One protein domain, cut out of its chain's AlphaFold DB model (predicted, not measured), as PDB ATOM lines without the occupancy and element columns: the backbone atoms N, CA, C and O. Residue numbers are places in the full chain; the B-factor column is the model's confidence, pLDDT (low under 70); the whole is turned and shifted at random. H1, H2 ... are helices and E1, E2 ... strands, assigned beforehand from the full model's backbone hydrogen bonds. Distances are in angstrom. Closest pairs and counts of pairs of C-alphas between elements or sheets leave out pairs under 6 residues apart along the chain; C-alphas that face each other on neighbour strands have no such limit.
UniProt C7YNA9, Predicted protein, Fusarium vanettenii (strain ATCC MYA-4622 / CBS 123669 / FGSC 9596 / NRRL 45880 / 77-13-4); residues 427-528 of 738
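This is residues 427 to 528 of the 738 residues of the protein "Predicted protein" of Fusarium vanettenii (strain ATCC MYA-4622 / CBS 123669 / FGSC 9596 / NRRL 45880 / 77-13-4) (UniProt C7YNA9). A small antiparallel sheet of three short strands, E1, E2 and E3, forms the middle of the domain, with the short helices H3 and H4 toward one end and H1, H2 and the longer H5 toward the other. H4 only grazes the sheet, and the last half of H5, residues 522 to 528, sticks out as a free arm; much of the rest is loop. The printed part has 102 residues, with five named helices and three named strands in the order H1 H2 E1 H3 H4 E2 E3 H5, and the sheet's order is E1 E2 E3. The class is mixed, helices and strands, though only 49 residues, under half, are in named elements. The whole is compact, with a radius of gyration of the C-alphas of 14.3 A, and spans 40 by 36 by 21 A.

H1, residues 430 to 433, and H2, residues 445 to 450, only just touch, with 3 pairs of C-alphas within 8 A; the closest are those of Leu 433 and Ala 446, 5.0 A apart. Neither is on the sheet. In the sheet, E1, residues 459 to 462, is an edge strand, antiparallel to the inner strand E2, residues 496 to 499, at 152 degrees; N 462 and O 496 are 2.9 A apart, within hydrogen-bond range. E2 and E3, residues 504 to 507, form a hairpin at 160 degrees, with N 499 and O 504 2.8 A apart. H3, residues 466 to 470, is not on the sheet; its closest C-alpha to E1 is that of Cys 468, 7.7 A from that of Trp 462. Residues 476 to 477 make a short parallel pairing with residues 504 to 505 of E3. H4, residues 479 to 486, only grazes the sheet with its residues 479 to 482; the closest C-alphas of H4 and E3 are those of Tyr 481 and Cys 507, 6.4 A apart. H3 and H4 are apart. H5, residues 515 to 528, is not on the sheet and is apart from H1, H2, H3 and H4, among others. In H2, H3, H4 and H5 every O i to N i+4 pair is within hydrogen-bond range; H1 is too short for such a pair.

H1 begins at C-alpha 430, (22.982, -1.055, -35.340), and measures 5.4 A from first to last C-alpha; H2 measures 8.3 A. E1 measures 9.7 A, H3 6.0 A and H4 10.4 A. E2 begins at C-alpha 496, (33.103, -3.573, -22.753); E2 and E3 measure 10.3 A each. H5, 20.0 A long, ends at C-alpha 528, (57.785, 13.506, -33.115).

The C-alphas farthest apart are those of Thr 490 and Ser 528, 42.5 A. The printed part has no cut, and the link from H1 to H2, 11 residues, is long. The mean pLDDT of the printed part is 74.6, and 31 residues are under 70, among them 427 to 432, 452 to 459 and 466 to 472.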
ATOM      1  N   ALA A 427      26.526  -7.005 -36.934       45.50
ATOM      2  CA  ALA A 427      26.303  -6.003 -37.982       45.50
ATOM      3  C   ALA A 427      24.815  -5.623 -38.148       45.50
ATOM      4  O   ALA A 427      24.510  -4.555 -38.684       45.50
ATOM      5  N   SER A 428      23.890  -6.465 -37.671       43.91
ATOM      6  CA  SER A 428      22.446  -6.193 -37.687       43.91
ATOM      7  C   SER A 428      21.991  -5.287 -36.531       43.91
ATOM      8  O   SER A 428      21.094  -4.464 -36.707       43.91
ATOM      9  N   SER A 429      22.648  -5.365 -35.368       52.38
ATOM     10  CA  SER A 429      22.278  -4.658 -34.130       52.38
ATOM     11  C   SER A 429      22.760  -3.198 -34.086       52.38
ATOM     12  O   SER A 429      23.382  -2.770 -33.109       52.38
ATOM     13  N   LYS A 430      22.493  -2.432 -35.154       54.12
ATOM     14  CA  LYS A 430      22.982  -1.055 -35.340       54.12
ATOM     15  C   LYS A 430      22.710  -0.144 -34.140       54.12
ATOM     16  O   LYS A 430      23.654   0.253 -33.466       54.12
ATOM     17  N   GLY A 431      21.439   0.075 -33.792       66.56
ATOM     18  CA  GLY A 431      21.023   1.093 -32.812       66.56
ATOM     19  C   GLY A 431      21.587   0.968 -31.386       66.56
ATOM     20  O   GLY A 431      21.530   1.937 -30.633       66.56
ATOM     21  N   PHE A 432      22.160  -0.181 -31.002       64.88
ATOM     22  CA  PHE A 432      22.922  -0.294 -29.752       64.88
ATOM     23  C   PHE A 432      24.411   0.031 -29.949       64.88
ATOM     24  O   PHE A 432      24.987   0.801 -29.183       64.88
ATOM     25  N   LEU A 433      25.042  -0.519 -30.991       74.44
ATOM     26  CA  LEU A 433      26.450  -0.247 -31.303       74.44
ATOM     27  C   LEU A 433      26.672   1.200 -31.786       74.44
ATOM     28  O   LEU A 433      27.773   1.728 -31.647       74.44
ATOM     29  N   ASP A 434      25.629   1.867 -32.278       76.69
ATOM     30  CA  ASP A 434      25.655   3.281 -32.659       76.69
ATOM     31  C   ASP A 434      25.854   4.237 -31.468       76.69
ATOM     32  O   ASP A 434      26.377   5.336 -31.640       76.69
ATOM     33  N   GLN A 435      25.558   3.799 -30.238       67.94
ATOM     34  CA  GLN A 435      25.779   4.585 -29.011       67.94
ATOM     35  C   GLN A 435      27.270   4.736 -28.641       67.94
ATOM     36  O   GLN A 435      27.635   5.530 -27.773       67.94
ATOM     37  N   PHE A 436      28.148   3.964 -29.283       75.50
ATOM     38  CA  PHE A 436      29.584   3.923 -29.027       75.50
ATOM     39  C   PHE A 436      30.291   4.569 -30.217       75.50
ATOM     40  O   PHE A 436      30.293   3.989 -31.294       75.50
ATOM     41  N   TYR A 437      30.931   5.728 -30.059       83.75
ATOM     42  CA  TYR A 437      31.579   6.420 -31.183       83.75
ATOM     43  C   TYR A 437      33.031   6.809 -30.895       83.75
ATOM     44  O   TYR A 437      33.447   7.041 -29.759       83.75
ATOM     45  N   CYS A 438      33.840   6.849 -31.952       86.31
ATOM     46  CA  CYS A 438      35.247   7.223 -31.873       86.31
ATOM     47  C   CYS A 438      35.409   8.749 -31.839       86.31
ATOM     48  O   CYS A 438      35.168   9.403 -32.848       86.31
ATOM     49  N   LYS A 439      35.964   9.338 -30.771       84.94
ATOM     50  CA  LYS A 439      36.246  10.792 -30.732       84.94
ATOM     51  C   LYS A 439      37.315  11.269 -31.731       84.94
ATOM     52  O   LYS A 439      37.559  12.464 -31.827       84.94
ATOM     53  N   GLY A 440      37.985  10.357 -32.442       90.44
ATOM     54  CA  GLY A 440      39.021  10.668 -33.435       90.44
ATOM     55  C   GLY A 440      38.615  10.481 -34.902       90.44
ATOM     56  O   GLY A 440      39.424  10.776 -35.779       90.44
ATOM     57  N   CYS A 441      37.425   9.937 -35.189       91.44
ATOM     58  CA  CYS A 441      36.879   9.844 -36.555       91.44
ATOM     59  C   CYS A 441      35.343   9.813 -36.626       91.44
ATOM     60  O   CYS A 441      34.808   9.531 -37.694       91.44
ATOM     61  N   GLU A 442      34.667  10.023 -35.494       91.00
ATOM     62  CA  GLU A 442      33.212  10.123 -35.266       91.00
ATOM     63  C   GLU A 442      32.368   8.896 -35.653       91.00
ATOM     64  O   GLU A 442      31.255   8.747 -35.167       91.00
ATOM     65  N   SER A 443      32.940   7.952 -36.402       88.69
ATOM     66  CA  SER A 443      32.346   6.660 -36.751       88.69
ATOM     67  C   SER A 443      31.905   5.881 -35.508       88.69
ATOM     68  O   SER A 443      32.666   5.781 -34.531       88.69
ATOM     69  N   THR A 444      30.719   5.279 -35.579       86.69
ATOM     70  CA  THR A 444      30.182   4.436 -34.508       86.69
ATOM     71  C   THR A 444      30.864   3.068 -34.452       86.69
ATOM     72  O   THR A 444      31.567   2.652 -35.375       86.69
ATOM     73  N   LEU A 445      30.665   2.310 -33.377       79.69
ATOM     74  CA  LEU A 445      31.142   0.934 -33.282       79.69
ATOM     75  C   LEU A 445      30.451   0.058 -34.337       79.69
ATOM     76  O   LEU A 445      31.112  -0.817 -34.895       79.69
ATOM     77  N   ALA A 446      29.193   0.349 -34.695       82.31
ATOM     78  CA  ALA A 446      28.519  -0.291 -35.823       82.31
ATOM     79  C   ALA A 446      29.216   0.038 -37.154       82.31
ATOM     80  O   ALA A 446      29.519  -0.880 -37.919       82.31
ATOM     81  N   ASP A 447      29.540   1.313 -37.415       83.12
ATOM     82  CA  ASP A 447      30.279   1.735 -38.615       83.12
ATOM     83  C   ASP A 447      31.632   1.034 -38.720       83.12
ATOM     84  O   ASP A 447      32.011   0.553 -39.788       83.12
ATOM     85  N   ILE A 448      32.398   0.986 -37.624       77.88
ATOM     86  CA  ILE A 448      33.778   0.502 -37.678       77.88
ATOM     87  C   ILE A 448      33.822  -1.034 -37.761       77.88
ATOM     88  O   ILE A 448      34.654  -1.567 -38.501       77.88
ATOM     89  N   VAL A 449      32.899  -1.740 -37.090       74.12
ATOM     90  CA  VAL A 449      32.688  -3.191 -37.267       74.12
ATOM     91  C   VAL A 449      32.254  -3.493 -38.706       74.12
ATOM     92  O   VAL A 449      32.847  -4.360 -39.355       74.12
ATOM     93  N   SER A 450      31.301  -2.727 -39.252       77.44
ATOM     94  CA  SER A 450      30.839  -2.854 -40.644       77.44
ATOM     95  C   SER A 450      31.957  -2.587 -41.657       77.44
ATOM     96  O   SER A 450      32.070  -3.287 -42.661       77.44
ATOM     97  N   ALA A 451      32.829  -1.614 -41.381       79.12
ATOM     98  CA  ALA A 451      33.950  -1.240 -42.241       79.12
ATOM     99  C   ALA A 451      35.134  -2.228 -42.208       79.12
ATOM    100  O   ALA A 451      36.089  -2.020 -42.958       79.12
ATOM    101  N   ARG A 452      35.107  -3.259 -41.341       67.31
ATOM    102  CA  ARG A 452      36.083  -4.373 -41.255       67.31
ATOM    103  C   ARG A 452      37.559  -3.942 -41.402       67.31
ATOM    104  O   ARG A 452      38.348  -4.599 -42.082       67.31
ATOM    105  N   ARG A 453      37.942  -2.807 -40.799       67.06
ATOM    106  CA  ARG A 453      39.262  -2.184 -41.025       67.06
ATOM    107  C   ARG A 453      40.406  -3.048 -40.454       67.06
ATOM    108  O   ARG A 453      40.231  -3.651 -39.395       67.06
ATOM    109  N   PRO A 454      41.595  -3.088 -41.089       59.38
ATOM    110  CA  PRO A 454      42.733  -3.851 -40.575       59.38
ATOM    111  C   PRO A 454      43.134  -3.419 -39.153       59.38
ATOM    112  O   PRO A 454      42.954  -2.266 -38.760       59.38
ATOM    113  N   GLY A 455      43.652  -4.371 -38.373       63.16
ATOM    114  CA  GLY A 455      43.958  -4.217 -36.942       63.16
ATOM    115  C   GLY A 455      42.818  -4.628 -35.997       63.16
ATOM    116  O   GLY A 455      43.082  -4.965 -34.842       63.16
ATOM    117  N   TRP A 456      41.570  -4.688 -36.476       65.69
ATOM    118  CA  TRP A 456      40.409  -5.045 -35.647       65.69
ATOM    119  C   TRP A 456      40.370  -6.500 -35.161       65.69
ATOM    120  O   TRP A 456      39.757  -6.768 -34.136       65.69
ATOM    121  N   SER A 457      41.109  -7.413 -35.795       59.38
ATOM    122  CA  SER A 457      41.303  -8.795 -35.320       59.38
ATOM    123  C   SER A 457      42.031  -8.913 -33.970       59.38
ATOM    124  O   SER A 457      42.192 -10.014 -33.456       59.38
ATOM    125  N   SER A 458      42.475  -7.794 -33.385       64.50
ATOM    126  CA  SER A 458      43.043  -7.728 -32.033       64.50
ATOM    127  C   SER A 458      42.051  -7.239 -30.963       64.50
ATOM    128  O   SER A 458      42.474  -6.853 -29.873       64.50
ATOM    129  N   PHE A 459      40.744  -7.251 -31.249       67.75
ATOM    130  CA  PHE A 459      39.707  -6.757 -30.340       67.75
ATOM    131  C   PHE A 459      38.580  -7.776 -30.145       67.75
ATOM    132  O   PHE A 459      38.073  -8.338 -31.108       67.75
ATOM    133  N   GLU A 460      38.162  -7.975 -28.895       79.62
ATOM    134  CA  GLU A 460      36.998  -8.794 -28.526       79.62
ATOM    135  C   GLU A 460      35.960  -7.901 -27.837       79.62
ATOM    136  O   GLU A 460      36.317  -7.070 -26.995       79.62
ATOM    137  N   LEU A 461      34.676  -8.069 -28.170       78.69
ATOM    138  CA  LEU A 461      33.580  -7.514 -27.372       78.69
ATOM    139  C   LEU A 461      33.254  -8.473 -26.228       78.69
ATOM    140  O   LEU A 461      33.364  -9.691 -26.374       78.69
ATOM    141  N   TRP A 462      32.879  -7.915 -25.081       76.81
ATOM    142  CA  TRP A 462      32.803  -8.651 -23.827       76.81
ATOM    143  C   TRP A 462      31.634  -8.152 -22.966       76.81
ATOM    144  O   TRP A 462      31.439  -6.945 -22.814       76.81
ATOM    145  N   CYS A 463      30.837  -9.078 -22.425       69.19
ATOM    146  CA  CYS A 463      29.671  -8.768 -21.597       69.19
ATOM    147  C   CYS A 463      30.046  -8.672 -20.111       69.19
ATOM    148  O   CYS A 463      30.782  -9.509 -19.601       69.19
ATOM    149  N   GLY A 464      29.500  -7.666 -19.420       66.38
ATOM    150  CA  GLY A 464      29.996  -7.135 -18.141       66.38
ATOM    151  C   GLY A 464      30.086  -8.060 -16.929       66.38
ATOM    152  O   GLY A 464      30.537  -7.608 -15.877       66.38
ATOM    153  N   SER A 465      29.631  -9.307 -17.036       70.25
ATOM    154  CA  SER A 465      29.398 -10.154 -15.873       70.25
ATOM    155  C   SER A 465      30.679 -10.656 -15.218       70.25
ATOM    156  O   SER A 465      31.662 -11.002 -15.881       70.25
ATOM    157  N   GLY A 466      30.658 -10.749 -13.884       64.69
ATOM    158  CA  GLY A 466      31.844 -11.125 -13.102       64.69
ATOM    159  C   GLY A 466      32.458 -12.469 -13.525       64.69
ATOM    160  O   GLY A 466      33.681 -12.624 -13.534       64.69
ATOM    161  N   ALA A 467      31.621 -13.416 -13.966       59.78
ATOM    162  CA  ALA A 467      32.042 -14.725 -14.465       59.78
ATOM    163  C   ALA A 467      32.932 -14.644 -15.719       59.78
ATOM    164  O   ALA A 467      33.903 -15.391 -15.838       59.78
ATOM    165  N   CYS A 468      32.637 -13.727 -16.643       62.09
ATOM    166  CA  CYS A 468      33.358 -13.611 -17.909       62.09
ATOM    167  C   CYS A 468      34.716 -12.898 -17.758       62.09
ATOM    168  O   CYS A 468      35.530 -12.962 -18.679       62.09
ATOM    169  N   LEU A 469      34.962 -12.227 -16.622       61.66
ATOM    170  CA  LEU A 469      36.202 -11.492 -16.329       61.66
ATOM    171  C   LEU A 469      37.093 -12.255 -15.344       61.66
ATOM    172  O   LEU A 469      38.303 -12.338 -15.542       61.66
ATOM    173  N   GLY A 470      36.494 -12.900 -14.336       57.88
ATOM    174  CA  GLY A 470      37.193 -13.825 -13.436       57.88
ATOM    175  C   GLY A 470      37.843 -15.012 -14.161       57.88
ATOM    176  O   GLY A 470      38.753 -15.635 -13.624       57.88
ATOM    177  N   ALA A 471      37.436 -15.281 -15.406       58.59
ATOM    178  CA  ALA A 471      38.058 -16.248 -16.306       58.59
ATOM    179  C   ALA A 471      39.490 -15.882 -16.766       58.59
ATOM    180  O   ALA A 471      40.152 -16.716 -17.387       58.59
ATOM    181  N   ASN A 472      39.989 -14.660 -16.518       66.06
ATOM    182  CA  ASN A 472      41.359 -14.287 -16.889       66.06
ATOM    183  C   ASN A 472      41.949 -13.193 -15.958       66.06
ATOM    184  O   ASN A 472      41.760 -12.001 -16.210       66.06
ATOM    185  N   PRO A 473      42.666 -13.568 -14.877       71.88
ATOM    186  CA  PRO A 473      43.122 -12.625 -13.846       71.88
ATOM    187  C   PRO A 473      44.231 -11.665 -14.310       71.88
ATOM    188  O   PRO A 473      44.442 -10.634 -13.675       71.88
ATOM    189  N   ASP A 474      44.913 -11.963 -15.419       78.38
ATOM    190  CA  ASP A 474      46.003 -11.143 -15.970       78.38
ATOM    191  C   ASP A 474      45.511  -9.917 -16.772       78.38
ATOM    192  O   ASP A 474      46.316  -9.155 -17.323       78.38
ATOM    193  N   LEU A 475      44.190  -9.722 -16.881       76.88
ATOM    194  CA  LEU A 475      43.589  -8.615 -17.625       76.88
ATOM    195  C   LEU A 475      43.669  -7.295 -16.859       76.88
ATOM    196  O   LEU A 475      43.089  -7.119 -15.786       76.88
ATOM    197  N   LYS A 476      44.321  -6.301 -17.472       83.62
ATOM    198  CA  LYS A 476      44.371  -4.941 -16.929       83.62
ATOM    199  C   LYS A 476      43.033  -4.242 -17.149       83.62
ATOM    200  O   LYS A 476      42.765  -3.717 -18.232       83.62
ATOM    201  N   LEU A 477      42.206  -4.228 -16.104       81.75
ATOM    202  CA  LEU A 477      40.980  -3.432 -16.024       81.75
ATOM    203  C   LEU A 477      41.307  -1.936 -16.133       81.75
ATOM    204  O   LEU A 477      42.226  -1.449 -15.470       81.75
ATOM    205  N   CYS A 478      40.533  -1.178 -16.911       82.38
ATOM    206  CA  CYS A 478      40.687   0.276 -16.944       82.38
ATOM    207  C   CYS A 478      40.357   0.909 -15.578       82.38
ATOM    208  O   CYS A 478      39.480   0.446 -14.848       82.38
ATOM    209  N   THR A 479      41.030   2.014 -15.243       79.81
ATOM    210  CA  THR A 479      40.961   2.660 -13.917       79.81
ATOM    211  C   THR A 479      39.544   3.047 -13.484       79.81
ATOM    212  O   THR A 479      39.268   3.094 -12.288       79.81
ATOM    213  N   ARG A 480      38.637   3.304 -14.440       77.50
ATOM    214  CA  ARG A 480      37.216   3.558 -14.169       77.50
ATOM    215  C   ARG A 480      36.507   2.282 -13.715       77.50
ATOM    216  O   ARG A 480      36.058   2.226 -12.582       77.50
ATOM    217  N   TYR A 481      36.529   1.226 -14.525       79.38
ATOM    218  CA  TYR A 481      35.917  -0.061 -14.178       79.38
ATOM    219  C   TYR A 481      36.498  -0.655 -12.879       79.38
ATOM    220  O   TYR A 481      35.763  -1.148 -12.031       79.38
ATOM    221  N   ALA A 482      37.813  -0.524 -12.662       82.19
ATOM    222  CA  ALA A 482      38.470  -0.937 -11.420       82.19
ATOM    223  C   ALA A 482      38.083  -0.089 -10.188       82.19
ATOM    224  O   ALA A 482      38.203  -0.571  -9.062       82.19
ATOM    225  N   ARG A 483      37.639   1.163 -10.373       83.19
ATOM    226  CA  ARG A 483      37.061   2.004  -9.312       83.19
ATOM    227  C   ARG A 483      35.618   1.597  -9.040       83.19
ATOM    228  O   ARG A 483      35.266   1.404  -7.883       83.19
ATOM    229  N   ASP A 484      34.827   1.428 -10.094       78.00
ATOM    230  CA  ASP A 484      33.400   1.122 -10.005       78.00
ATOM    231  C   ASP A 484      33.183  -0.256  -9.331       78.00
ATOM    232  O   ASP A 484      32.398  -0.372  -8.390       78.00
ATOM    233  N   LEU A 485      33.998  -1.262  -9.685       80.19
ATOM    234  CA  LEU A 485      34.075  -2.561  -8.996       80.19
ATOM    235  C   LEU A 485      34.491  -2.429  -7.515       80.19
ATOM    236  O   LEU A 485      33.907  -3.076  -6.649       80.19
ATOM    237  N   LYS A 486      35.484  -1.584  -7.194       83.19
ATOM    238  CA  LYS A 486      35.926  -1.352  -5.800       83.19
ATOM    239  C   LYS A 486      34.895  -0.611  -4.947       83.19
ATOM    240  O   LYS A 486      34.922  -0.758  -3.731       83.19
ATOM    241  N   ALA A 487      34.011   0.166  -5.567       82.25
ATOM    242  CA  ALA A 487      32.890   0.828  -4.908       82.25
ATOM    243  C   ALA A 487      31.675  -0.101  -4.701       82.25
ATOM    244  O   ALA A 487      30.684   0.319  -4.110       82.25
ATOM    245  N   GLY A 488      31.743  -1.359  -5.157       78.94
ATOM    246  CA  GLY A 488      30.686  -2.353  -4.962       78.94
ATOM    247  C   GLY A 488      29.507  -2.238  -5.932       78.94
ATOM    248  O   GLY A 488      28.476  -2.864  -5.692       78.94
ATOM    249  N   TYR A 489      29.631  -1.469  -7.019       74.44
ATOM    250  CA  TYR A 489      28.587  -1.415  -8.043       74.44
ATOM    251  C   TYR A 489      28.479  -2.753  -8.788       74.44
ATOM    252  O   TYR A 489      29.483  -3.343  -9.189       74.44
ATOM    253  N   THR A 490      27.249  -3.213  -9.023       67.00
ATOM    254  CA  THR A 490      26.967  -4.381  -9.866       67.00
ATOM    255  C   THR A 490      27.248  -4.041 -11.328       67.00
ATOM    256  O   THR A 490      26.506  -3.285 -11.957       67.00
ATOM    257  N   ILE A 491      28.341  -4.588 -11.855       64.56
ATOM    258  CA  ILE A 491      28.828  -4.376 -13.229       64.56
ATOM    259  C   ILE A 491      28.294  -5.402 -14.244       64.56
ATOM    260  O   ILE A 491      28.588  -5.304 -15.437       64.56
ATOM    261  N   ASP A 492      27.482  -6.361 -13.796       58.44
ATOM    262  CA  ASP A 492      26.776  -7.288 -14.677       58.44
ATOM    263  C   ASP A 492      25.884  -6.507 -15.665       58.44
ATOM    264  O   ASP A 492      25.137  -5.611 -15.282       58.44
ATOM    265  N   GLY A 493      26.008  -6.816 -16.961       59.19
ATOM    266  CA  GLY A 493      25.326  -6.100 -18.051       59.19
ATOM    267  C   GLY A 493      26.144  -4.999 -18.747       59.19
ATOM    268  O   GLY A 493      25.804  -4.614 -19.863       59.19
ATOM    269  N   PHE A 494      27.264  -4.528 -18.185       67.75
ATOM    270  CA  PHE A 494      28.098  -3.514 -18.853       67.75
ATOM    271  C   PHE A 494      28.880  -4.083 -20.045       67.75
ATOM    272  O   PHE A 494      29.882  -4.772 -19.865       67.75
ATOM    273  N   LEU A 495      28.502  -3.737 -21.276       70.00
ATOM    274  CA  LEU A 495      29.320  -4.066 -22.445       70.00
ATOM    275  C   LEU A 495      30.663  -3.311 -22.424       70.00
ATOM    276  O   LEU A 495      30.756  -2.106 -22.156       70.00
ATOM    277  N   GLY A 496      31.731  -4.055 -22.690       78.50
ATOM    278  CA  GLY A 496      33.103  -3.573 -22.753       78.50
ATOM    279  C   GLY A 496      33.857  -4.202 -23.917       78.50
ATOM    280  O   GLY A 496      33.331  -5.037 -24.654       78.50
ATOM    281  N   TYR A 497      35.111  -3.791 -24.080       82.19
ATOM    282  CA  TYR A 497      35.993  -4.325 -25.105       82.19
ATOM    283  C   TYR A 497      37.364  -4.678 -24.533       82.19
ATOM    284  O   TYR A 497      37.893  -4.002 -23.643       82.19
ATOM    285  N   ARG A 498      37.956  -5.740 -25.073       78.94
ATOM    286  CA  ARG A 498      39.307  -6.202 -24.763       78.94
ATOM    287  C   ARG A 498      40.221  -5.909 -25.945       78.94
ATOM    288  O   ARG A 498      39.875  -6.214 -27.081       78.94
ATOM    289  N   ASN A 499      41.390  -5.333 -25.682       79.38
ATOM    290  CA  ASN A 499      42.467  -5.182 -26.659       79.38
ATOM    291  C   ASN A 499      43.478  -6.318 -26.442       79.38
ATOM    292  O   ASN A 499      44.282  -6.273 -25.506       79.38
ATOM    293  N   LEU A 500      43.437  -7.333 -27.309       76.94
ATOM    294  CA  LEU A 500      44.318  -8.504 -27.279       76.94
ATOM    295  C   LEU A 500      45.795  -8.115 -27.420       76.94
ATOM    296  O   LEU A 500      46.642  -8.684 -26.738       76.94
ATOM    297  N   ALA A 501      46.106  -7.097 -28.226       75.00
ATOM    298  CA  ALA A 501      47.472  -6.614 -28.431       75.00
ATOM    299  C   ALA A 501      48.064  -5.863 -27.215       75.00
ATOM    300  O   ALA A 501      49.232  -5.475 -27.247       75.00
ATOM    301  N   ARG A 502      47.282  -5.640 -26.145       75.81
ATOM    302  CA  ARG A 502      47.747  -5.045 -24.872       75.81
ATOM    303  C   ARG A 502      47.366  -5.830 -23.612       75.81
ATOM    304  O   ARG A 502      47.811  -5.467 -22.527       75.81
ATOM    305  N   ASN A 503      46.522  -6.855 -23.742       81.81
ATOM    306  CA  ASN A 503      45.816  -7.518 -22.637       81.81
ATOM    307  C   ASN A 503      45.079  -6.527 -21.693       81.81
ATOM    308  O   ASN A 503      45.023  -6.708 -20.476       81.81
ATOM    309  N   GLU A 504      44.523  -5.453 -22.271       82.19
ATOM    310  CA  GLU A 504      43.737  -4.416 -21.581       82.19
ATOM    311  C   GLU A 504      42.231  -4.657 -21.772       82.19
ATOM    312  O   GLU A 504      41.799  -4.954 -22.888       82.19
ATOM    313  N   VAL A 505      41.423  -4.431 -20.730       80.81
ATOM    314  CA  VAL A 505      39.950  -4.374 -20.815       80.81
ATOM    315  C   VAL A 505      39.469  -2.963 -20.494       80.81
ATOM    316  O   VAL A 505      39.848  -2.370 -19.482       80.81
ATOM    317  N   LYS A 506      38.607  -2.417 -21.352       79.75
ATOM    318  CA  LYS A 506      38.025  -1.077 -21.230       79.75
ATOM    319  C   LYS A 506      36.502  -1.175 -21.324       79.75
ATOM    320  O   LYS A 506      35.963  -1.727 -22.278       79.75
ATOM    321  N   CYS A 507      35.798  -0.621 -20.338       80.12
ATOM    322  CA  CYS A 507      34.339  -0.481 -20.390       80.12
ATOM    323  C   CYS A 507      33.903   0.471 -21.519       80.12
ATOM    324  O   CYS A 507      34.700   1.317 -21.935       80.12
ATOM    325  N   ALA A 508      32.624   0.426 -21.922       74.25
ATOM    326  CA  ALA A 508      31.993   1.373 -22.855       74.25
ATOM    327  C   ALA A 508      32.472   2.829 -22.678       74.25
ATOM    328  O   ALA A 508      33.032   3.433 -23.589       74.25
ATOM    329  N   ARG A 509      32.374   3.352 -21.446       70.81
ATOM    330  CA  ARG A 509      32.747   4.725 -21.046       70.81
ATOM    331  C   ARG A 509      34.262   5.036 -21.096       70.81
ATOM    332  O   ARG A 509      34.679   6.099 -20.638       70.81
ATOM    333  N   CYS A 510      35.085   4.116 -21.604       76.31
ATOM    334  CA  CYS A 510      36.516   4.289 -21.877       76.31
ATOM    335  C   CYS A 510      36.902   3.994 -23.343       76.31
ATOM    336  O   CYS A 510      38.087   4.067 -23.676       76.31
ATOM    337  N   PHE A 511      35.941   3.692 -24.224       77.69
ATOM    338  CA  PHE A 511      36.149   3.685 -25.673       77.69
ATOM    339  C   PHE A 511      36.200   5.138 -26.170       77.69
ATOM    340  O   PHE A 511      35.174   5.761 -26.416       77.69
ATOM    341  N   PHE A 512      37.405   5.709 -26.255       78.31
ATOM    342  CA  PHE A 512      37.606   7.089 -26.726       78.31
ATOM    343  C   PHE A 512      38.118   7.171 -28.166       78.31
ATOM    344  O   PHE A 512      37.771   8.105 -28.885       78.31
ATOM    345  N   LEU A 513      38.940   6.211 -28.591       81.75
ATOM    346  CA  LEU A 513      39.509   6.136 -29.934       81.75
ATOM    347  C   LEU A 513      39.354   4.712 -30.461       81.75
ATOM    348  O   LEU A 513      39.649   3.749 -29.751       81.75
ATOM    349  N   CYS A 514      38.938   4.583 -31.717       84.44
ATOM    350  CA  CYS A 514      38.985   3.314 -32.425       84.44
ATOM    351  C   CYS A 514      40.444   2.925 -32.736       84.44
ATOM    352  O   CYS A 514      41.317   3.799 -32.771       84.44
ATOM    353  N   PRO A 515      40.727   1.647 -33.042       76.94
ATOM    354  CA  PRO A 515      42.082   1.163 -33.304       76.94
ATOM    355  C   PRO A 515      42.795   1.928 -34.423       76.94
ATOM    356  O   PRO A 515      43.979   2.217 -34.303       76.94
ATOM    357  N   ALA A 516      42.079   2.331 -35.479       81.88
ATOM    358  CA  ALA A 516      42.656   3.112 -36.574       81.88
ATOM    359  C   ALA A 516      43.098   4.520 -36.125       81.88
ATOM    360  O   ALA A 516      44.181   4.969 -36.491       81.88
ATOM    361  N   CYS A 517      42.305   5.200 -35.291       85.44
ATOM    362  CA  CYS A 517      42.680   6.497 -34.720       85.44
ATOM    363  C   CYS A 517      43.762   6.367 -33.642       85.44
ATOM    364  O   CYS A 517      44.617   7.239 -33.536       85.44
ATOM    365  N   GLU A 518      43.760   5.283 -32.864       83.44
ATOM    366  CA  GLU A 518      44.791   5.019 -31.857       83.44
ATOM    367  C   GLU A 518      46.150   4.675 -32.502       83.44
ATOM    368  O   GLU A 518      47.189   5.112 -32.009       83.44
ATOM    369  N   MET A 519      46.153   3.972 -33.642       80.81
ATOM    370  CA  MET A 519      47.351   3.742 -34.463       80.81
ATOM    371  C   MET A 519      47.821   5.031 -35.149       80.81
ATOM    372  O   MET A 519      48.978   5.403 -34.983       80.81
ATOM    373  N   LYS A 520      46.928   5.786 -35.808       85.81
ATOM    374  CA  LYS A 520      47.285   7.073 -36.434       85.81
ATOM    375  C   LYS A 520      47.817   8.093 -35.420       85.81
ATOM    376  O   LYS A 520      48.743   8.841 -35.717       85.81
ATOM    377  N   ARG A 521      47.280   8.106 -34.195       84.06
ATOM    378  CA  ARG A 521      47.841   8.902 -33.096       84.06
ATOM    379  C   ARG A 521      49.268   8.459 -32.759       84.06
ATOM    380  O   ARG A 521      50.134   9.312 -32.626       84.06
ATOM    381  N   ARG A 522      49.530   7.152 -32.651       79.19
ATOM    382  CA  ARG A 522      50.881   6.618 -32.398       79.19
ATOM    383  C   ARG A 522      51.877   6.942 -33.511       79.19
ATOM    384  O   ARG A 522      53.049   7.126 -33.211       79.19
ATOM    385  N   GLU A 523      51.432   7.037 -34.762       87.00
ATOM    386  CA  GLU A 523      52.274   7.484 -35.880       87.00
ATOM    387  C   GLU A 523      52.703   8.951 -35.704       87.00
ATOM    388  O   GLU A 523      53.873   9.267 -35.908       87.00
ATOM    389  N   VAL A 524      51.804   9.832 -35.246       84.31
ATOM    390  CA  VAL A 524      52.124  11.236 -34.921       84.31
ATOM    391  C   VAL A 524      53.020  11.333 -33.679       84.31
ATOM    392  O   VAL A 524      54.119  11.882 -33.761       84.31
ATOM    393  N   ASP A 525      52.588  10.745 -32.557       79.69
ATOM    394  CA  ASP A 525      53.308  10.760 -31.274       79.69
ATOM    395  C   ASP A 525      54.724  10.141 -31.423       79.69
ATOM    396  O   ASP A 525      55.692  10.627 -30.839       79.69
ATOM    397  N   GLY A 526      54.867   9.092 -32.246       75.25
ATOM    398  CA  GLY A 526      56.134   8.402 -32.511       75.25
ATOM    399  C   GLY A 526      57.047   9.092 -33.530       75.25
ATOM    400  O   GLY A 526      58.264   9.061 -33.360       75.25
ATOM    401  N   SER A 527      56.497   9.759 -34.553       68.25
ATOM    402  CA  SER A 527      57.312  10.534 -35.508       68.25
ATOM    403  C   SER A 527      57.957  11.748 -34.839       68.25
ATOM    404  O   SER A 527      59.098  12.087 -35.145       68.25
ATOM    405  N   SER A 528      57.264  12.364 -33.874       55.72
ATOM    406  CA  SER A 528      57.785  13.506 -33.115       55.72
ATOM    407  C   SER A 528      59.046  13.146 -32.310       55.72
ATOM    408  O   SER A 528      60.008  13.911 -32.304       55.72
TER     409      SER A 528